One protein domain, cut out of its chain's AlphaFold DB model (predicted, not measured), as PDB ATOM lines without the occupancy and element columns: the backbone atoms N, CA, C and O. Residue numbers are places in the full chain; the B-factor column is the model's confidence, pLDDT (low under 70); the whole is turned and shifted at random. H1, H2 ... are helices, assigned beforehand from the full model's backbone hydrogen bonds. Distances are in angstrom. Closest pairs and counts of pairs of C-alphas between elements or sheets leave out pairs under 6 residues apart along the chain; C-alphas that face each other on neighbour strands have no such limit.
ATOM      1  N   THR A 216       7.392  59.437 121.339       95.06
ATOM      2  CA  THR A 216       8.708  60.049 121.596       95.06
ATOM      3  C   THR A 216       9.314  59.556 122.909       95.06
ATOM      4  O   THR A 216       8.600  59.083 123.796       95.06
ATOM      5  N   LEU A 217      10.631  59.721 123.082       94.25
ATOM      6  CA  LEU A 217      11.306  59.415 124.350       94.25
ATOM      7  C   LEU A 217      10.680  60.184 125.524       94.25
ATOM      8  O   LEU A 217      10.446  59.606 126.578       94.25
ATOM      9  N   THR A 218      10.371  61.469 125.333       94.38
ATOM     10  CA  THR A 218       9.761  62.319 126.365       94.38
ATOM     11  C   THR A 218       8.370  61.830 126.755       94.38
ATOM     12  O   THR A 218       8.082  61.712 127.943       94.38
ATOM     13  N   LEU A 219       7.530  61.499 125.769       95.12
ATOM     14  CA  LEU A 219       6.185  60.980 126.015       95.12
ATOM     15  C   LEU A 219       6.231  59.619 126.720       95.12
ATOM     16  O   LEU A 219       5.518  59.395 127.690       95.12
ATOM     17  N   SER A 220       7.126  58.742 126.267       96.31
ATOM     18  CA  SER A 220       7.334  57.410 126.845       96.31
ATOM     19  C   SER A 220       7.880  57.484 128.272       96.31
ATOM     20  O   SER A 220       7.484  56.706 129.131       96.31
ATOM     21  N   LEU A 221       8.769  58.441 128.555       94.88
ATOM     22  CA  LEU A 221       9.267  58.681 129.906       94.88
ATOM     23  C   LEU A 221       8.146  59.172 130.832       94.88
ATOM     24  O   LEU A 221       8.056  58.712 131.967       94.88
ATOM     25  N   TYR A 222       7.291  60.079 130.352       94.12
ATOM     26  CA  TYR A 222       6.144  60.566 131.117       94.12
ATOM     27  C   TYR A 222       5.190  59.422 131.495       94.12
ATOM     28  O   TYR A 222       4.785  59.324 132.653       94.12
ATOM     29  N   THR A 223       4.873  58.518 130.562       94.75
ATOM     30  CA  THR A 223       3.930  57.417 130.820       94.75
ATOM     31  C   THR A 223       4.469  56.376 131.779       94.75
ATOM     32  O   THR A 223       3.783  56.042 132.741       94.75
ATOM     33  N   VAL A 224       5.716  55.927 131.612       95.69
ATOM     34  CA  VAL A 224       6.307  54.949 132.543       95.69
ATOM     35  C   VAL A 224       6.516  55.516 133.951       95.69
ATOM     36  O   VAL A 224       6.576  54.769 134.924       95.69
ATOM     37  N   GLN A 225       6.620  56.843 134.087       93.56
ATOM     38  CA  GLN A 225       6.654  57.505 135.392       93.56
ATOM     39  C   GLN A 225       5.289  57.523 136.086       93.56
ATOM     40  O   GLN A 225       5.252  57.593 137.317       93.56
ATOM     41  N   LYS A 226       4.188  57.472 135.326       92.88
ATOM     42  CA  LYS A 226       2.837  57.287 135.868       92.88
ATOM     43  C   LYS A 226       2.603  55.829 136.230       92.88
ATOM     44  O   LYS A 226       2.205  55.553 137.359       92.88
ATOM     45  N   GLU A 227       2.916  54.923 135.309       93.31
ATOM     46  CA  GLU A 227       2.708  53.489 135.476       93.31
ATOM     47  C   GLU A 227       3.809  52.697 134.749       93.31
ATOM     48  O   GLU A 227       3.849  52.632 133.521       93.31
ATOM     49  N   GLY A 228       4.733  52.102 135.512       93.00
ATOM     50  CA  GLY A 228       5.934  51.465 134.959       93.00
ATOM     51  C   GLY A 228       5.657  50.295 134.007       93.00
ATOM     52  O   GLY A 228       6.453  50.058 133.096       93.00
ATOM     53  N   SER A 229       4.517  49.611 134.156       93.88
ATOM     54  CA  SER A 229       4.063  48.524 133.273       93.88
ATOM     55  C   SER A 229       3.979  48.946 131.797       93.88
ATOM     56  O   SER A 229       4.214  48.127 130.910       93.88
ATOM     57  N   TYR A 230       3.772  50.241 131.515       95.12
ATOM     58  CA  TYR A 230       3.695  50.772 130.150       95.12
ATOM     59  C   TYR A 230       4.988  50.608 129.351       95.12
ATOM     60  O   TYR A 230       4.961  50.736 128.127       95.12
ATOM     61  N   LEU A 231       6.103  50.264 130.009       96.19
ATOM     62  CA  LEU A 231       7.341  49.882 129.337       96.19
ATOM     63  C   LEU A 231       7.133  48.741 128.328       96.19
ATOM     64  O   LEU A 231       7.873  48.658 127.346       96.19
ATOM     65  N   GLU A 232       6.133  47.880 128.531       96.06
ATOM     66  CA  GLU A 232       5.731  46.855 127.563       96.06
ATOM     67  C   GLU A 232       5.453  47.453 126.175       96.06
ATOM     68  O   GLU A 232       5.969  46.945 125.179       96.06
ATOM     69  N   PHE A 233       4.733  48.578 126.125       95.75
ATOM     70  CA  PHE A 233       4.217  49.204 124.903       95.75
ATOM     71  C   PHE A 233       5.144  50.267 124.293       95.75
ATOM     72  O   PHE A 233       4.804  50.868 123.269       95.75
ATOM     73  N   VAL A 234       6.295  50.530 124.918       96.38
ATOM     74  CA  VAL A 234       7.317  51.449 124.397       96.38
ATOM     75  C   VAL A 234       8.086  50.764 123.254       96.38
ATOM     76  O   VAL A 234       8.548  49.634 123.449       96.38
ATOM     77  N   PRO A 235       8.297  51.426 122.096       96.12
ATOM     78  CA  PRO A 235       9.121  50.904 121.006       96.12
ATOM     79  C   PRO A 235      10.503  50.468 121.494       96.12
ATOM     80  O   PRO A 235      11.121  51.138 122.326       96.12
ATOM     81  N   HIS A 236      11.003  49.340 120.985       93.19
ATOM     82  CA  HIS A 236      12.243  48.732 121.475       93.19
ATOM     83  C   HIS A 236      13.442  49.691 121.370       93.19
ATOM     84  O   HIS A 236      14.300  49.723 122.251       93.19
ATOM     85  N   GLU A 237      13.470  50.523 120.331       93.75
ATOM     86  CA  GLU A 237      14.500  51.526 120.057       93.75
ATOM     87  C   GLU A 237      14.572  52.620 121.134       93.75
ATOM     88  O   GLU A 237      15.616  53.247 121.308       93.75
ATOM     89  N   LEU A 238      13.481  52.842 121.875       95.19
ATOM     90  CA  LEU A 238      13.364  53.884 122.898       95.19
ATOM     91  C   LEU A 238      13.599  53.372 124.320       95.19
ATOM     92  O   LEU A 238      13.657  54.178 125.251       95.19
ATOM     93  N   LYS A 239      13.764  52.057 124.509       95.38
ATOM     94  CA  LYS A 239      14.028  51.423 125.814       95.38
ATOM     95  C   LYS A 239      15.472  51.661 126.277       95.38
ATOM     96  O   LYS A 239      16.281  50.735 126.397       95.38
ATOM     97  N   SER A 240      15.803  52.932 126.511       94.94
ATOM     98  CA  SER A 240      17.106  53.371 127.007       94.94
ATOM     99  C   SER A 240      17.326  52.951 128.461       94.94
ATOM    100  O   SER A 240      16.394  52.583 129.179       94.94
ATOM    101  N   TYR A 241      18.578  53.041 128.912       94.50
ATOM    102  CA  TYR A 241      18.934  52.797 130.308       94.50
ATOM    103  C   TYR A 241      18.110  53.663 131.267       94.50
ATOM    104  O   TYR A 241      17.541  53.154 132.229       94.50
ATOM    105  N   GLU A 242      18.004  54.959 130.977       94.06
ATOM    106  CA  GLU A 242      17.292  55.926 131.807       94.06
ATOM    107  C   GLU A 242      15.787  55.650 131.840       94.06
ATOM    108  O   GLU A 242      15.186  55.687 132.914       94.06
ATOM    109  N   LEU A 243      15.182  55.338 130.688       95.75
ATOM    110  CA  LEU A 243      13.749  55.066 130.590       95.75
ATOM    111  C   LEU A 243      13.376  53.761 131.306       95.75
ATOM    112  O   LEU A 243      12.428  53.739 132.091       95.75
ATOM    113  N   CYS A 244      14.148  52.690 131.101       96.44
ATOM    114  CA  CYS A 244      13.934  51.418 131.795       96.44
ATOM    115  C   CYS A 244      14.115  51.557 133.311       96.44
ATOM    116  O   CYS A 244      13.298  51.046 134.076       96.44
ATOM    117  N   LEU A 245      15.146  52.285 133.754       94.31
ATOM    118  CA  LEU A 245      15.366  52.541 135.175       94.31
ATOM    119  C   LEU A 245      14.223  53.367 135.785       94.31
ATOM    120  O   LEU A 245      13.793  53.080 136.902       94.31
ATOM    121  N   ALA A 246      13.710  54.370 135.065       95.19
ATOM    122  CA  ALA A 246      12.558  55.155 135.505       95.19
ATOM    123  C   ALA A 246      11.300  54.285 135.667       95.19
ATOM    124  O   ALA A 246      10.635  54.379 136.700       95.19
ATOM    125  N   ALA A 247      11.023  53.400 134.703       95.81
ATOM    126  CA  ALA A 247       9.904  52.462 134.762       95.81
ATOM    127  C   ALA A 247      10.014  51.518 135.973       95.81
ATOM    128  O   ALA A 247       9.091  51.446 136.781       95.81
ATOM    129  N   MET A 248      11.176  50.876 136.159       94.94
ATOM    130  CA  MET A 248      11.427  49.960 137.283       94.94
ATOM    131  C   MET A 248      11.316  50.644 138.654       94.94
ATOM    132  O   MET A 248      10.899  50.020 139.630       94.94
ATOM    133  N   ARG A 249      11.707  51.922 138.752       93.44
ATOM    134  CA  ARG A 249      11.592  52.713 139.989       93.44
ATOM    135  C   ARG A 249      10.137  52.980 140.379       93.44
ATOM    136  O   ARG A 249       9.845  53.019 141.577       93.44
ATOM    137  N   ASN A 250       9.262  53.182 139.394       92.12
ATOM    138  CA  ASN A 250       7.825  53.356 139.602       92.12
ATOM    139  C   ASN A 250       7.159  52.010 139.938       92.12
ATOM    140  O   ASN A 250       6.586  51.864 141.020       92.12
ATOM    141  N   ASP A 251       7.317  51.018 139.058       91.50
ATOM    142  CA  ASP A 251       6.761  49.675 139.196       91.50
ATOM    143  C   ASP A 251       7.795  48.620 138.784       91.50
ATOM    144  O   ASP A 251       8.244  48.562 137.640       91.50
ATOM    145  N   LEU A 252       8.157  47.740 139.719       92.00
ATOM    146  CA  LEU A 252       9.145  46.698 139.461       92.00
ATOM    147  C   LEU A 252       8.629  45.628 138.485       92.00
ATOM    148  O   LEU A 252       9.444  44.936 137.880       92.00
ATOM    149  N   SER A 253       7.309  45.516 138.272       91.88
ATOM    150  CA  SER A 253       6.757  44.639 137.227       91.88
ATOM    151  C   SER A 253       7.315  44.986 135.838       91.88
ATOM    152  O   SER A 253       7.546  44.090 135.023       91.88
ATOM    153  N   ALA A 254       7.677  46.260 135.622       94.31
ATOM    154  CA  ALA A 254       8.303  46.755 134.402       94.31
ATOM    155  C   ALA A 254       9.612  46.032 134.054       94.31
ATOM    156  O   ALA A 254       9.990  45.976 132.886       94.31
ATOM    157  N   MET A 255      10.297  45.454 135.049       93.88
ATOM    158  CA  MET A 255      11.532  44.689 134.862       93.88
ATOM    159  C   MET A 255      11.377  43.579 133.813       93.88
ATOM    160  O   MET A 255      12.320  43.320 133.069       93.88
ATOM    161  N   ALA A 256      10.186  42.977 133.703       94.12
ATOM    162  CA  ALA A 256       9.883  41.945 132.711       94.12
ATOM    163  C   ALA A 256       9.992  42.437 131.253       94.12
ATOM    164  O   ALA A 256      10.174  41.630 130.344       94.12
ATOM    165  N   PHE A 257       9.910  43.751 131.026       95.81
ATOM    166  CA  PHE A 257       9.883  44.370 129.697       95.81
ATOM    167  C   PHE A 257      11.172  45.126 129.341       95.81
ATOM    168  O   PHE A 257      11.235  45.776 128.288       95.81
ATOM    169  N   VAL A 258      12.190  45.064 130.207       95.75
ATOM    170  CA  VAL A 258      13.502  45.688 129.999       95.75
ATOM    171  C   VAL A 258      14.349  44.813 129.064       95.75
ATOM    172  O   VAL A 258      14.478  43.615 129.316       95.75
ATOM    173  N   PRO A 259      14.989  45.374 128.018       96.06
ATOM    174  CA  PRO A 259      15.914  44.613 127.180       96.06
ATOM    175  C   PRO A 259      17.056  44.008 128.007       96.06
ATOM    176  O   PRO A 259      17.649  44.695 128.836       96.06
ATOM    177  N   GLU A 260      17.425  42.753 127.738       94.19
ATOM    178  CA  GLU A 260      18.405  41.991 128.536       94.19
ATOM    179  C   GLU A 260      19.734  42.744 128.738       94.19
ATOM    180  O   GLU A 260      20.290  42.793 129.836       94.19
ATOM    181  N   ILE A 261      20.231  43.392 127.681       94.12
ATOM    182  CA  ILE A 261      21.472  44.177 127.723       94.12
ATOM    183  C   ILE A 261      21.336  45.368 128.682       94.12
ATOM    184  O   ILE A 261      22.268  45.679 129.423       94.12
ATOM    185  N   THR A 262      20.186  46.042 128.671       94.50
ATOM    186  CA  THR A 262      19.898  47.184 129.548       94.50
ATOM    187  C   THR A 262      19.726  46.725 130.993       94.50
ATOM    188  O   THR A 262      20.293  47.341 131.894       94.50
ATOM    189  N   LEU A 263      19.038  45.603 131.214       94.38
ATOM    190  CA  LEU A 263      18.830  45.033 132.544       94.38
ATOM    191  C   LEU A 263      20.160  44.661 133.213       94.38
ATOM    192  O   LEU A 263      20.413  45.067 134.346       94.38
ATOM    193  N   LYS A 264      21.066  43.994 132.481       94.12
ATOM    194  CA  LYS A 264      22.419  43.674 132.972       94.12
ATOM    195  C   LYS A 264      23.203  44.922 133.378       94.12
ATOM    196  O   LYS A 264      23.890  44.906 134.397       94.12
ATOM    197  N   LYS A 265      23.097  46.014 132.610       94.88
ATOM    198  CA  LYS A 265      23.744  47.293 132.953       94.88
ATOM    199  C   LYS A 265      23.191  47.882 134.250       94.88
ATOM    200  O   LYS A 265      23.979  48.342 135.069       94.88
ATOM    201  N   ILE A 266      21.869  47.854 134.440       93.94
ATOM    202  CA  ILE A 266      21.222  48.325 135.675       93.94
ATOM    203  C   ILE A 266      21.712  47.490 136.861       93.94
ATOM    204  O   ILE A 266      22.115  48.038 137.879       93.94
ATOM    205  N   PHE A 267      21.759  46.170 136.715       94.31
ATOM    206  CA  PHE A 267      22.176  45.277 137.794       94.31
ATOM    207  C   PHE A 267      23.621  45.508 138.236       94.31
ATOM    208  O   PHE A 267      23.882  45.660 139.427       94.31
ATOM    209  N   ILE A 268      24.538  45.664 137.277       94.06
ATOM    210  CA  ILE A 268      25.933  46.027 137.561       94.06
ATOM    211  C   ILE A 268      26.022  47.396 138.252       94.06
ATOM    212  O   ILE A 268      26.808  47.560 139.179       94.06
ATOM    213  N   ALA A 269      25.227  48.382 137.820       94.19
ATOM    214  CA  ALA A 269      25.282  49.740 138.361       94.19
ATOM    215  C   ALA A 269      24.827  49.839 139.830       94.19
ATOM    216  O   ALA A 269      25.302  50.717 140.549       94.19
ATOM    217  N   PHE A 270      23.928  48.954 140.268       93.56
ATOM    218  CA  PHE A 270      23.368  48.950 141.624       93.56
ATOM    219  C   PHE A 270      23.874  47.797 142.508       93.56
ATOM    220  O   PHE A 270      23.380  47.652 143.625       93.56
ATOM    221  N   ASP A 271      24.855  47.015 142.038       92.44
ATOM    222  CA  ASP A 271      25.414  45.841 142.734       92.44
ATOM    223  C   ASP A 271      24.334  44.815 143.145       92.44
ATOM    224  O   ASP A 271      24.289  44.327 144.273       92.44
ATOM    225  N   ILE A 272      23.421  44.525 142.210       93.12
ATOM    226  CA  ILE A 272      22.315  43.560 142.355       93.12
ATOM    227  C   ILE A 272      22.356  42.506 141.240       93.12
ATOM    228  O   ILE A 272      23.068  42.652 140.248       93.12
ATOM    229  N   ASN A 273      21.592  41.423 141.385       90.12
ATOM    230  CA  ASN A 273      21.521  40.320 140.426       90.12
ATOM    231  C   ASN A 273      20.111  39.697 140.317       90.12
ATOM    232  O   ASN A 273      19.240  39.929 141.147       90.12
ATOM    233  N   GLU A 274      19.902  38.845 139.305       82.62
ATOM    234  CA  GLU A 274      18.609  38.193 138.997       82.62
ATOM    235  C   GLU A 274      18.058  37.280 140.109       82.62
ATOM    236  O   GLU A 274      16.881  36.930 140.081       82.62
ATOM    237  N   LYS A 275      18.891  36.856 141.068       88.19
ATOM    238  CA  LYS A 275      18.476  36.002 142.194       88.19
ATOM    239  C   LYS A 275      18.055  36.805 143.420       88.19
ATOM    240  O   LYS A 275      17.543  36.210 144.371       88.19
ATOM    241  N   ASP A 276      18.298  38.113 143.430       90.62
ATOM    242  CA  ASP A 276      17.884  38.971 144.532       90.62
ATOM    243  C   ASP A 276      16.357  39.065 144.574       90.62
ATOM    244  O   ASP A 276      15.670  39.009 143.552       90.62
ATOM    245  N   SER A 277      15.794  39.193 145.775       92.19
ATOM    246  CA  SER A 277      14.346  39.333 145.903       92.19
ATOM    247  C   SER A 277      13.877  40.669 145.322       92.19
ATOM    248  O   SER A 277      14.594  41.673 145.362       92.19
ATOM    249  N   ASN A 278      12.627  40.710 144.857       90.69
ATOM    250  CA  ASN A 278      11.997  41.936 144.361       90.69
ATOM    251  C   ASN A 278      12.132  43.115 145.349       90.69
ATOM    252  O   ASN A 278      12.331  44.250 144.927       90.69
ATOM    253  N   GLU A 279      12.092  42.857 146.659       90.88
ATOM    254  CA  GLU A 279      12.286  43.887 147.689       90.88
ATOM    255  C   GLU A 279      13.715  44.450 147.713       90.88
ATOM    256  O   GLU A 279      13.899  45.664 147.824       90.88
ATOM    257  N   VAL A 280      14.734  43.594 147.566       91.62
ATOM    258  CA  VAL A 280      16.144  44.018 147.504       91.62
ATOM    259  C   VAL A 280      16.383  44.869 146.262       91.62
ATOM    260  O   VAL A 280      16.926  45.970 146.371       91.62
ATOM    261  N   ILE A 281      15.903  44.407 145.104       92.19
ATOM    262  CA  ILE A 281      16.022  45.136 143.836       92.19
ATOM    263  C   ILE A 281      15.346  46.506 143.952       92.19
ATOM    264  O   ILE A 281      15.961  47.529 143.650       92.19
ATOM    265  N   LYS A 282      14.109  46.552 144.465       90.81
ATOM    266  CA  LYS A 282      13.336  47.790 144.644       90.81
ATOM    267  C   LYS A 282      14.023  48.789 145.577       90.81
ATOM    268  O   LYS A 282      13.966  49.991 145.325       90.81
ATOM    269  N   LEU A 283      14.662  48.320 146.650       90.62
ATOM    270  CA  LEU A 283      15.427  49.169 147.571       90.62
ATOM    271  C   LEU A 283      16.715  49.702 146.937       90.62
ATOM    272  O   LEU A 283      17.058  50.862 147.161       90.62
ATOM    273  N   ALA A 284      17.416  48.878 146.157       91.38
ATOM    274  CA  ALA A 284      18.667  49.258 145.511       91.38
ATOM    275  C   ALA A 284      18.446  50.350 144.460       91.38
ATOM    276  O   ALA A 284      19.089  51.395 144.522       91.38
ATOM    277  N   ILE A 285      17.476  50.158 143.560       91.31
ATOM    278  CA  ILE A 285      17.219  51.103 142.467       91.31
ATOM    279  C   ILE A 285      16.581  52.416 142.937       91.31
ATOM    280  O   ILE A 285      16.591  53.382 142.186       91.31
ATOM    281  N   LYS A 286      16.015  52.488 144.151       85.56
ATOM    282  CA  LYS A 286      15.444  53.728 144.715       85.56
ATOM    283  C   LYS A 286      16.482  54.700 145.284       85.56
ATOM    284  O   LYS A 286      16.121  55.852 145.522       85.56
ATOM    285  N   LYS A 287      17.707  54.235 145.542       67.81
ATOM    286  CA  LYS A 287      18.833  55.092 145.940       67.81
ATOM    287  C   LYS A 287      19.313  55.938 144.760       67.81
ATOM    288  O   LYS A 287      19.835  57.033 145.049       67.81
TER     289      LYS A 287
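AT A GLANCE: This is residues 216 to 287 of the 287 residues of the protein "DUF4116 domain-containing protein" of Photobacterium sanctipauli (UniProt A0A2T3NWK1). Two helical hairpins, H1-H2 and H3-H4, stack side by side, H1 beside H3 and H2 beside H4; H5 and H6 cover the far side of H3. The 72 printed residues, all helix in class, have six named helices, H1 to H6 in order. The whole is compact, with a radius of gyration of the C-alphas of 11.2 A and spans of 32 by 22 by 18 A.

IN THESE COORDINATES: H5, residues 260 to 270, measures 15.6 A; H3, 241 to 250, and H1, 217 to 226, 14.5 A each. H2 is 228 to 233, H4 252 to 257, H6 278 to 285. C-alpha 217 is at (11.306, 59.415, 124.350), C-alpha 285 at (17.219, 51.103, 142.467).

HOW THE PARTS SIT: H5 touches the hub, H3, closest at C-alphas 262 and 241, 5.7 A. H1 touches H3 at a shallow tilt of 18 degrees, closest at C-alphas 224 and 247, 4.9 A. H2 touches H4 at 15 degrees, also shallow, closest at C-alphas 229 and 254, 4.7 A. H6 touches H3 at a steep tilt of 53 degrees, closest at C-alphas 285 and 249, 6.4 A. Every O i to N i+4 pair is within hydrogen-bond range in H1, H3, H5 and H6; H2 and H4 each have 0 of 2, but 3 of 3 O i to N i+3.

THE WHOLE: The farthest C-alphas, Thr 216 and Lys 275, are 33.1 A apart. The printed part has no cut and no long link; residue 287 alone is under pLDDT 70.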